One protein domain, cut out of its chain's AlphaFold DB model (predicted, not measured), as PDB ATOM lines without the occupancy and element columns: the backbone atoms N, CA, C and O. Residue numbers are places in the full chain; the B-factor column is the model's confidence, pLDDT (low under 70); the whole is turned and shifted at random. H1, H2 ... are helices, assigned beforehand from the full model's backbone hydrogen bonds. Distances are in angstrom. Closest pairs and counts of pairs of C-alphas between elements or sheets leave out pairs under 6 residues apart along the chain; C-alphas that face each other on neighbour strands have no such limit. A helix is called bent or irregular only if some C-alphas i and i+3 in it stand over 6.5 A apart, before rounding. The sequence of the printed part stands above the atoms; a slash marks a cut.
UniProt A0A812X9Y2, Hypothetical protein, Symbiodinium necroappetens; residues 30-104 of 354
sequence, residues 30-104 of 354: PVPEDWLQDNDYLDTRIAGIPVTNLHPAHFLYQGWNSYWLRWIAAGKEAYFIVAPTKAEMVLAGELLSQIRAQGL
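Overview. This is residues 30 to 104 of the 354 residues of the protein "Hypothetical protein" of Symbiodinium necroappetens (UniProt A0A812X9Y2). Four separate helices, H1 to H4, are spaced loosely round an open middle, no two of them touching, and loops make up much of the model. H4, the longest, is an arm whose far end sticks out with residues 98 to 103, while H3 is at another corner and sticks out with residues 70 to 75; a winding loop, residues 47 to 66, leads from H2 to H3, and a stretched one, residues 74 to 85, runs from H3 back to H4. The printed part has 75 residues with four named helices, in the order H1, H2, H3, H4, and no named strand. The class is all helix, though under half of the residues, 34 of 75, are in named elements. The whole is only just loose, close to compact, with a radius of gyration of the C-alphas of 13.9 A and spans of 40 by 32 by 20 A.

Along the chain. H1 is residues 33 to 36, 6.2 A from first to last C-alpha, and begins at C-alpha 33 at (-28.703, 33.843, 81.563). It is neither bent nor irregular, but only just: C-alphas 33 and 36 are 6.2 A apart. H2 is residues 40 to 46, 10.9 A long. H3 is residues 67 to 73, 9.9 A long, with C-alpha 67 at (-34.774, 48.458, 71.255). H4 is residues 86 to 101, 22.3 A long, and ends at C-alpha 101 at (-46.720, 34.346, 76.404).

Arrangement. H1 and H2 are joined by a tight link of 3 residues, yet they are apart, with no C-alpha of the one within 8 A of the other. By the same test H2 and H3 are apart, and so are H3 and H4. H1 is apart from H3 and from H4, and H2 is apart from H4. In H3 and H4 every O i to N i+4 pair is within hydrogen-bond range; in H2 1 of 3 such pairs is, beside 1 of 4 O i to N i+3 pairs, and H1 is too short for an O i to N i+4 pair.

Size, cuts and confidence. The two C-alphas farthest apart are those of Gly 48 and Gln 102, at 40.9 A. The C-alphas of Pro 30 and Leu 104, the first and last printed residues, are 19.0 A apart, and the printed part has no cut. The links from H2 to H3, 20 residues, and from H3 to H4, 12 residues, are long. Residues 70 to 75, of which 70 to 73 belong to H3, and residues 98 to 103, of which 98 to 101 belong to H4, stand free. The mean pLDDT of the printed part is 74.4, and residues 30 to 47 are under 70.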
ATOM      1  N   PRO A  30     -35.483  34.937  74.667       37.38
ATOM      2  CA  PRO A  30     -34.987  34.246  75.844       37.38
ATOM      3  C   PRO A  30     -34.447  35.316  76.790       37.38
ATOM      4  O   PRO A  30     -33.736  36.219  76.344       37.38
ATOM      5  N   VAL A  31     -34.796  35.236  78.075       44.50
ATOM      6  CA  VAL A  31     -34.086  35.993  79.108       44.50
ATOM      7  C   VAL A  31     -32.654  35.447  79.094       44.50
ATOM      8  O   VAL A  31     -32.479  34.272  79.415       44.50
ATOM      9  N   PRO A  32     -31.640  36.216  78.658       43.88
ATOM     10  CA  PRO A  32     -30.278  35.707  78.592       43.88
ATOM     11  C   PRO A  32     -29.778  35.427  80.010       43.88
ATOM     12  O   PRO A  32     -29.830  36.314  80.866       43.88
ATOM     13  N   GLU A  33     -29.262  34.223  80.256       44.81
ATOM     14  CA  GLU A  33     -28.703  33.843  81.563       44.81
ATOM     15  C   GLU A  33     -27.528  34.761  81.973       44.81
ATOM     16  O   GLU A  33     -27.324  35.019  83.161       44.81
ATOM     17  N   ASP A  34     -26.875  35.398  80.993       42.41
ATOM     18  CA  ASP A  34     -25.841  36.435  81.139       42.41
ATOM     19  C   ASP A  34     -26.251  37.642  82.016       42.41
ATOM     20  O   ASP A  34     -25.391  38.364  82.527       42.41
ATOM     21  N   TRP A  35     -27.550  37.878  82.258       45.66
ATOM     22  CA  TRP A  35     -28.011  38.940  83.176       45.66
ATOM     23  C   TRP A  35     -27.493  38.748  84.610       45.66
ATOM     24  O   TRP A  35     -27.446  39.701  85.404       45.66
ATOM     25  N   LEU A  36     -27.109  37.523  84.977       47.88
ATOM     26  CA  LEU A  36     -26.661  37.205  86.324       47.88
ATOM     27  C   LEU A  36     -25.230  37.659  86.635       47.88
ATOM     28  O   LEU A  36     -25.020  38.053  87.782       47.88
ATOM     29  N   GLN A  37     -24.309  37.702  85.664       46.94
ATOM     30  CA  GLN A  37     -22.867  37.800  85.944       46.94
ATOM     31  C   GLN A  37     -22.225  39.197  85.803       46.94
ATOM     32  O   GLN A  37     -21.371  39.509  86.623       46.94
ATOM     33  N   ASP A  38     -22.671  40.073  84.890       44.62
ATOM     34  CA  ASP A  38     -22.021  41.385  84.645       44.62
ATOM     35  C   ASP A  38     -22.959  42.597  84.853       44.62
ATOM     36  O   ASP A  38     -23.338  43.283  83.902       44.62
ATOM     37  N   ASN A  39     -23.359  42.897  86.100       49.25
ATOM     38  CA  ASN A  39     -24.220  44.065  86.399       49.25
ATOM     39  C   ASN A  39     -23.657  45.117  87.379       49.25
ATOM     40  O   ASN A  39     -24.259  46.183  87.514       49.25
ATOM     41  N   ASP A  40     -22.448  44.929  87.921       50.53
ATOM     42  CA  ASP A  40     -21.688  45.993  88.619       50.53
ATOM     43  C   ASP A  40     -21.406  47.206  87.692       50.53
ATOM     44  O   ASP A  40     -21.136  48.329  88.129       50.53
ATOM     45  N   TYR A  41     -21.542  46.988  86.378       47.34
ATOM     46  CA  TYR A  41     -21.437  47.975  85.304       47.34
ATOM     47  C   TYR A  41     -22.518  49.064  85.272       47.34
ATOM     48  O   TYR A  41     -22.316  50.054  84.561       47.34
ATOM     49  N   LEU A  42     -23.666  48.886  85.936       52.53
ATOM     50  CA  LEU A  42     -24.706  49.924  86.002       52.53
ATOM     51  C   LEU A  42     -24.503  50.845  87.206       52.53
ATOM     52  O   LEU A  42     -24.608  52.062  87.056       52.53
ATOM     53  N   ASP A  43     -24.137  50.287  88.359       52.84
ATOM     54  CA  ASP A  43     -23.979  51.037  89.610       52.84
ATOM     55  C   ASP A  43     -22.906  52.140  89.468       52.84
ATOM     56  O   ASP A  43     -23.127  53.306  89.798       52.84
ATOM     57  N   THR A  44     -21.791  51.825  88.798       54.72
ATOM     58  CA  THR A  44     -20.711  52.790  88.504       54.72
ATOM     59  C   THR A  44     -21.028  53.832  87.424       54.72
ATOM     60  O   THR A  44     -20.353  54.860  87.377       54.72
ATOM     61  N   ARG A  45     -22.012  53.613  86.539       59.22
ATOM     62  CA  ARG A  45     -22.324  54.560  85.441       59.22
ATOM     63  C   ARG A  45     -23.330  55.636  85.818       59.22
ATOM     64  O   ARG A  45     -23.385  56.657  85.140       59.22
ATOM     65  N   ILE A  46     -24.162  55.372  86.820       69.44
ATOM     66  CA  ILE A  46     -25.317  56.213  87.154       69.44
ATOM     67  C   ILE A  46     -25.100  56.945  88.491       69.44
ATOM     68  O   ILE A  46     -25.648  58.031  88.695       69.44
ATOM     69  N   ALA A  47     -24.258  56.402  89.380       68.62
ATOM     70  CA  ALA A  47     -23.876  57.048  90.632       68.62
ATOM     71  C   ALA A  47     -23.340  58.476  90.409       68.62
ATOM     72  O   ALA A  47     -22.468  58.724  89.578       68.62
ATOM     73  N   GLY A  48     -23.878  59.435  91.167       73.12
ATOM     74  CA  GLY A  48     -23.490  60.848  91.099       73.12
ATOM     75  C   GLY A  48     -24.108  61.660  89.951       73.12
ATOM     76  O   GLY A  48     -23.939  62.879  89.938       73.12
ATOM     77  N   ILE A  49     -24.857  61.052  89.020       77.62
ATOM     78  CA  ILE A  49     -25.584  61.804  87.986       77.62
ATOM     79  C   ILE A  49     -26.832  62.464  88.610       77.62
ATOM     80  O   ILE A  49     -27.657  61.762  89.201       77.62
ATOM     81  N   PRO A  50     -27.035  63.791  88.470       78.69
ATOM     82  CA  PRO A  50     -28.265  64.446  88.910       78.69
ATOM     83  C   PRO A  50     -29.494  63.862  88.206       78.69
ATOM     84  O   PRO A  50     -29.461  63.637  86.999       78.69
ATOM     85  N   VAL A  51     -30.611  63.696  88.924       74.75
ATOM     86  CA  VAL A  51     -31.852  63.108  88.372       74.75
ATOM     87  C   VAL A  51     -32.356  63.859  87.127       74.75
ATOM     88  O   VAL A  51     -32.876  63.243  86.203       74.75
ATOM     89  N   THR A  52     -32.130  65.174  87.044       81.88
ATOM     90  CA  THR A  52     -32.449  66.009  85.868       81.88
ATOM     91  C   THR A  52     -31.676  65.633  84.601       81.88
ATOM     92  O   THR A  52     -32.109  65.958  83.501       81.88
ATOM     93  N   ASN A  53     -30.534  64.960  84.753       78.44
ATOM     94  CA  ASN A  53     -29.608  64.588  83.683       78.44
ATOM     95  C   ASN A  53     -29.651  63.068  83.410       78.44
ATOM     96  O   ASN A  53     -28.828  62.533  82.662       78.44
ATOM     97  N   LEU A  54     -30.591  62.356  84.037       79.25
ATOM     98  CA  LEU A  54     -30.738  60.911  83.952       79.25
ATOM     99  C   LEU A  54     -31.474  60.527  82.658       79.25
ATOM    100  O   LEU A  54     -32.701  60.534  82.595       79.25
ATOM    101  N   HIS A  55     -30.733  60.191  81.603       80.94
ATOM    102  CA  HIS A  55     -31.339  59.740  80.350       80.94
ATOM    103  C   HIS A  55     -31.624  58.223  80.382       80.94
ATOM    104  O   HIS A  55     -30.774  57.475  80.868       80.94
ATOM    105  N   PRO A  56     -32.730  57.710  79.798       79.81
ATOM    106  CA  PRO A  56     -32.990  56.265  79.747       79.81
ATOM    107  C   PRO A  56     -31.883  55.434  79.080       79.81
ATOM    108  O   PRO A  56     -31.671  54.278  79.434       79.81
ATOM    109  N   ALA A  57     -31.093  56.036  78.186       78.69
ATOM    110  CA  ALA A  57     -29.893  55.411  77.619       78.69
ATOM    111  C   ALA A  57     -28.771  55.116  78.643       78.69
ATOM    112  O   ALA A  57     -27.829  54.410  78.296       78.69
ATOM    113  N   HIS A  58     -28.829  55.648  79.870       76.38
ATOM    114  CA  HIS A  58     -27.847  55.359  80.925       76.38
ATOM    115  C   HIS A  58     -28.133  54.038  81.658       76.38
ATOM    116  O   HIS A  58     -27.205  53.438  82.190       76.38
ATOM    117  N   PHE A  59     -29.393  53.583  81.673       77.62
ATOM    118  CA  PHE A  59     -29.830  52.384  82.404       77.62
ATOM    119  C   PHE A  59     -30.501  51.310  81.529       77.62
ATOM    120  O   PHE A  59     -30.749  50.201  81.994       77.62
ATOM    121  N   LEU A  60     -30.776  51.593  80.252       78.69
ATOM    122  CA  LEU A  60     -31.225  50.586  79.290       78.69
ATOM    123  C   LEU A  60     -30.055  49.761  78.736       78.69
ATOM    124  O   LEU A  60     -29.019  50.299  78.343       78.69
ATOM    125  N   TYR A  61     -30.267  48.449  78.597       70.19
ATOM    126  CA  TYR A  61     -29.343  47.554  77.900       70.19
ATOM    127  C   TYR A  61     -29.060  48.056  76.471       70.19
ATOM    128  O   TYR A  61     -29.984  48.458  75.755       70.19
ATOM    129  N   GLN A  62     -27.778  48.038  76.079       75.00
ATOM    130  CA  GLN A  62     -27.217  48.636  74.849       75.00
ATOM    131  C   GLN A  62     -27.311  50.174  74.746       75.00
ATOM    132  O   GLN A  62     -26.974  50.743  73.703       75.00
ATOM    133  N   GLY A  63     -27.724  50.864  75.815       81.56
ATOM    134  CA  GLY A  63     -27.799  52.322  75.890       81.56
ATOM    135  C   GLY A  63     -28.583  52.929  74.728       81.56
ATOM    136  O   GLY A  63     -29.726  52.551  74.482       81.56
ATOM    137  N   TRP A  64     -27.960  53.834  73.971       80.69
ATOM    138  CA  TRP A  64     -28.572  54.499  72.809       80.69
ATOM    139  C   TRP A  64     -29.043  53.549  71.693       80.69
ATOM    140  O   TRP A  64     -29.963  53.894  70.956       80.69
ATOM    141  N   ASN A  65     -28.479  52.340  71.593       79.06
ATOM    142  CA  ASN A  65     -28.891  51.340  70.599       79.06
ATOM    143  C   ASN A  65     -30.093  50.486  71.050       79.06
ATOM    144  O   ASN A  65     -30.609  49.672  70.269       79.06
ATOM    145  N   SER A  66     -30.561  50.675  72.291       80.94
ATOM    146  CA  SER A  66     -31.629  49.877  72.887       80.94
ATOM    147  C   SER A  66     -32.886  49.840  72.016       80.94
ATOM    148  O   SER A  66     -33.355  50.856  71.491       80.94
ATOM    149  N   TYR A  67     -33.472  48.650  71.892       84.88
ATOM    150  CA  TYR A  67     -34.774  48.458  71.255       84.88
ATOM    151  C   TYR A  67     -35.857  49.344  71.892       84.88
ATOM    152  O   TYR A  67     -36.661  49.941  71.179       84.88
ATOM    153  N   TRP A  68     -35.835  49.500  73.219       84.44
ATOM    154  CA  TRP A  68     -36.834  50.273  73.957       84.44
ATOM    155  C   TRP A  68     -36.784  51.775  73.658       84.44
ATOM    156  O   TRP A  68     -37.834  52.402  73.557       84.44
ATOM    157  N   LEU A  69     -35.600  52.349  73.410       84.50
ATOM    158  CA  LEU A  69     -35.496  53.743  72.954       84.50
ATOM    159  C   LEU A  69     -36.122  53.929  71.572       84.50
ATOM    160  O   LEU A  69     -36.858  54.886  71.357       84.50
ATOM    161  N   ARG A  70     -35.885  52.989  70.646       86.12
ATOM    162  CA  ARG A  70     -36.509  53.000  69.312       86.12
ATOM    163  C   ARG A  70     -38.025  52.803  69.383       86.12
ATOM    164  O   ARG A  70     -38.750  53.411  68.603       86.12
ATOM    165  N   TRP A  71     -38.505  51.994  70.328       86.25
ATOM    166  CA  TRP A  71     -39.931  51.797  70.593       86.25
ATOM    167  C   TRP A  71     -40.605  53.090  71.078       86.25
ATOM    168  O   TRP A  71     -41.597  53.513  70.488       86.25
ATOM    169  N   ILE A  72     -40.015  53.758  72.076       85.44
ATOM    170  CA  ILE A  72     -40.496  55.046  72.604       85.44
ATOM    171  C   ILE A  72     -40.424  56.140  71.526       85.44
ATOM    172  O   ILE A  72     -41.387  56.876  71.327       85.44
ATOM    173  N   ALA A  73     -39.324  56.213  70.768       83.69
ATOM    174  CA  ALA A  73     -39.158  57.172  69.671       83.69
ATOM    175  C   ALA A  73     -40.173  56.974  68.527       83.69
ATOM    176  O   ALA A  73     -40.498  57.927  67.826       83.69
ATOM    177  N   ALA A  74     -40.720  55.764  68.364       88.44
ATOM    178  CA  ALA A  74     -41.829  55.482  67.450       88.44
ATOM    179  C   ALA A  74     -43.210  55.906  68.003       88.44
ATOM    180  O   ALA A  74     -44.234  55.512  67.445       88.44
ATOM    181  N   GLY A  75     -43.254  56.667  69.103       88.00
ATOM    182  CA  GLY A  75     -44.483  57.147  69.741       88.00
ATOM    183  C   GLY A  75     -45.255  56.069  70.503       88.00
ATOM    184  O   GLY A  75     -46.437  56.256  70.780       88.00
ATOM    185  N   LYS A  76     -44.624  54.929  70.812       86.69
ATOM    186  CA  LYS A  76     -45.278  53.819  71.513       86.69
ATOM    187  C   LYS A  76     -45.040  53.903  73.013       86.69
ATOM    188  O   LYS A  76     -43.926  54.161  73.466       86.69
ATOM    189  N   GLU A  77     -46.088  53.617  73.771       83.88
ATOM    190  CA  GLU A  77     -46.043  53.612  75.228       83.88
ATOM    191  C   GLU A  77     -45.083  52.533  75.755       83.88
ATOM    192  O   GLU A  77     -44.974  51.425  75.214       83.88
ATOM    193  N   ALA A  78     -44.368  52.888  76.819       82.75
ATOM    194  CA  ALA A  78     -43.484  52.018  77.576       82.75
ATOM    195  C   ALA A  78     -43.497  52.465  79.042       82.75
ATOM    196  O   ALA A  78     -43.528  53.661  79.332       82.75
ATOM    197  N   TYR A  79     -43.446  51.500  79.955       84.12
ATOM    198  CA  TYR A  79     -43.483  51.732  81.395       84.12
ATOM    199  C   TYR A  79     -42.251  51.111  82.047       84.12
ATOM    200  O   TYR A  79     -41.792  50.047  81.631       84.12
ATOM    201  N   PHE A  80     -41.729  51.771  83.078       81.06
ATOM    202  CA  PHE A  80     -40.581  51.301  83.845       81.06
ATOM    203  C   PHE A  80     -41.048  50.796  85.209       81.06
ATOM    204  O   PHE A  80     -41.800  51.479  85.902       81.06
ATOM    205  N   ILE A  81     -40.583  49.609  85.593       80.69
ATOM    206  CA  ILE A  81     -40.765  49.050  86.934       80.69
ATOM    207  C   ILE A  81     -39.420  49.169  87.644       80.69
ATOM    208  O   ILE A  81     -38.404  48.707  87.127       80.69
ATOM    209  N   VAL A  82     -39.416  49.807  88.812       81.12
ATOM    210  CA  VAL A  82     -38.234  49.950  89.669       81.12
ATOM    211  C   VAL A  82     -38.407  49.016  90.859       81.12
ATOM    212  O   VAL A  82     -39.463  49.027  91.491       81.12
ATOM    213  N   ALA A  83     -37.384  48.221  91.159       81.50
ATOM    214  CA  ALA A  83     -37.361  47.305  92.293       81.50
ATOM    215  C   ALA A  83     -36.061  47.494  93.099       81.50
ATOM    216  O   ALA A  83     -35.016  47.740  92.489       81.50
ATOM    217  N   PRO A  84     -36.097  47.390  94.440       78.31
ATOM    218  CA  PRO A  84     -34.923  47.559  95.296       78.31
ATOM    219  C   PRO A  84     -33.926  46.395  95.209       78.31
ATOM    220  O   PRO A  84     -32.768  46.570  95.582       78.31
ATOM    221  N   THR A  85     -34.335  45.220  94.713       80.56
ATOM    222  CA  THR A  85     -33.447  44.060  94.543       80.56
ATOM    223  C   THR A  85     -33.482  43.487  93.125       80.56
ATOM    224  O   THR A  85     -34.496  43.521  92.421       80.56
ATOM    225  N   LYS A  86     -32.358  42.883  92.711       75.75
ATOM    226  CA  LYS A  86     -32.236  42.153  91.435       75.75
ATOM    227  C   LYS A  86     -33.246  41.002  91.336       75.75
ATOM    228  O   LYS A  86     -33.801  40.777  90.265       75.75
ATOM    229  N   ALA A  87     -33.501  40.309  92.448       78.81
ATOM    230  CA  ALA A  87     -34.436  39.188  92.515       78.81
ATOM    231  C   ALA A  87     -35.882  39.620  92.221       78.81
ATOM    232  O   ALA A  87     -36.551  38.988  91.407       78.81
ATOM    233  N   GLU A  88     -36.344  40.729  92.811       81.06
ATOM    234  CA  GLU A  88     -37.676  41.288  92.537       81.06
ATOM    235  C   GLU A  88     -37.842  41.717  91.075       81.06
ATOM    236  O   GLU A  88     -38.882  41.453  90.473       81.06
ATOM    237  N   MET A  89     -36.813  42.333  90.480       82.56
ATOM    238  CA  MET A  89     -36.831  42.726  89.067       82.56
ATOM    239  C   MET A  89     -36.955  41.503  88.146       82.56
ATOM    240  O   MET A  89     -37.824  41.487  87.273       82.56
ATOM    241  N   VAL A  90     -36.143  40.460  88.367       81.69
ATOM    242  CA  VAL A  90     -36.204  39.213  87.582       81.69
ATOM    243  C   VAL A  90     -37.565  38.531  87.743       81.69
ATOM    244  O   VAL A  90     -38.171  38.150  86.744       81.69
ATOM    245  N   LEU A  91     -38.090  38.441  88.970       85.81
ATOM    246  CA  LEU A  91     -39.408  37.863  89.246       85.81
ATOM    247  C   LEU A  91     -40.532  38.617  88.518       85.81
ATOM    248  O   LEU A  91     -41.373  37.991  87.874       85.81
ATOM    249  N   ALA A  92     -40.543  39.951  88.591       86.19
ATOM    250  CA  ALA A  92     -41.537  40.773  87.905       86.19
ATOM    251  C   ALA A  92     -41.421  40.655  86.374       86.19
ATOM    252  O   ALA A  92     -42.436  40.544  85.683       86.19
ATOM    253  N   GLY A  93     -40.193  40.640  85.845       84.88
ATOM    254  CA  GLY A  93     -39.914  40.461  84.421       84.88
ATOM    255  C   GLY A  93     -40.407  39.117  83.886       84.88
ATOM    256  O   GLY A  93     -41.107  39.087  82.871       84.88
ATOM    257  N   GLU A  94     -40.107  38.026  84.592       86.25
ATOM    258  CA  GLU A  94     -40.520  36.674  84.213       86.25
ATOM    259  C   GLU A  94     -42.036  36.486  84.340       86.25
ATOM    260  O   GLU A  94     -42.674  36.010  83.401       86.25
ATOM    261  N   LEU A  95     -42.655  36.964  85.427       88.12
ATOM    262  CA  LEU A  95     -44.112  36.932  85.595       88.12
ATOM    263  C   LEU A  95     -44.825  37.643  84.430       88.12
ATOM    264  O   LEU A  95     -45.746  37.093  83.826       88.12
ATOM    265  N   LEU A  96     -44.367  38.845  84.063       87.25
ATOM    266  CA  LEU A  96     -44.902  39.588  82.918       87.25
ATOM    267  C   LEU A  96     -44.557  38.937  81.570       87.25
ATOM    268  O   LEU A  96     -45.282  39.143  80.596       87.25
ATOM    269  N   SER A  97     -43.466  38.176  81.469       85.25
ATOM    270  CA  SER A  97     -43.140  37.359  80.293       85.25
ATOM    271  C   SER A  97     -44.156  36.227  80.119       85.25
ATOM    272  O   SER A  97     -44.807  36.151  79.079       85.25
ATOM    273  N   GLN A  98     -44.389  35.436  81.171       86.06
ATOM    274  CA  GLN A  98     -45.344  34.322  81.188       86.06
ATOM    275  C   GLN A  98     -46.784  34.774  80.910       86.06
ATOM    276  O   GLN A  98     -47.456  34.190  80.062       86.06
ATOM    277  N   ILE A  99     -47.239  35.863  81.544       86.69
ATOM    278  CA  ILE A  99     -48.567  36.458  81.297       86.69
ATOM    279  C   ILE A  99     -48.748  36.802  79.809       86.69
ATOM    280  O   ILE A  99     -49.766  36.448  79.211       86.69
ATOM    281  N   ARG A 100     -47.747  37.441  79.184       85.19
ATOM    282  CA  ARG A 100     -47.788  37.791  77.752       85.19
ATOM    283  C   ARG A 100     -47.713  36.561  76.848       85.19
ATOM    284  O   ARG A 100     -48.450  36.502  75.869       85.19
ATOM    285  N   ALA A 101     -46.867  35.583  77.172       85.00
ATOM    286  CA  ALA A 101     -46.720  34.346  76.404       85.00
ATOM    287  C   ALA A 101     -48.010  33.507  76.392       85.00
ATOM    288  O   ALA A 101     -48.349  32.909  75.374       85.00
ATOM    289  N   GLN A 102     -48.756  33.510  77.500       86.56
ATOM    290  CA  GLN A 102     -50.052  32.837  77.633       86.56
ATOM    291  C   GLN A 102     -51.235  33.676  77.108       86.56
ATOM    292  O   GLN A 102     -52.371  33.206  77.129       86.56
ATOM    293  N   GLY A 103     -50.999  34.908  76.638       83.81
ATOM    294  CA  GLY A 103     -52.050  35.802  76.140       83.81
ATOM    295  C   GLY A 103     -53.048  36.253  77.213       83.81
ATOM    296  O   GLY A 103     -54.196  36.558  76.890       83.81
ATOM    297  N   LEU A 104     -52.638  36.269  78.486       85.75
ATOM    298  CA  LEU A 104     -53.505  36.621  79.608       85.75
ATOM    299  C   LEU A 104     -53.737  38.138  79.662       85.75
ATOM    300  O   LEU A 104     -52.828  38.920  79.938       85.75
TER     301      LEU A 104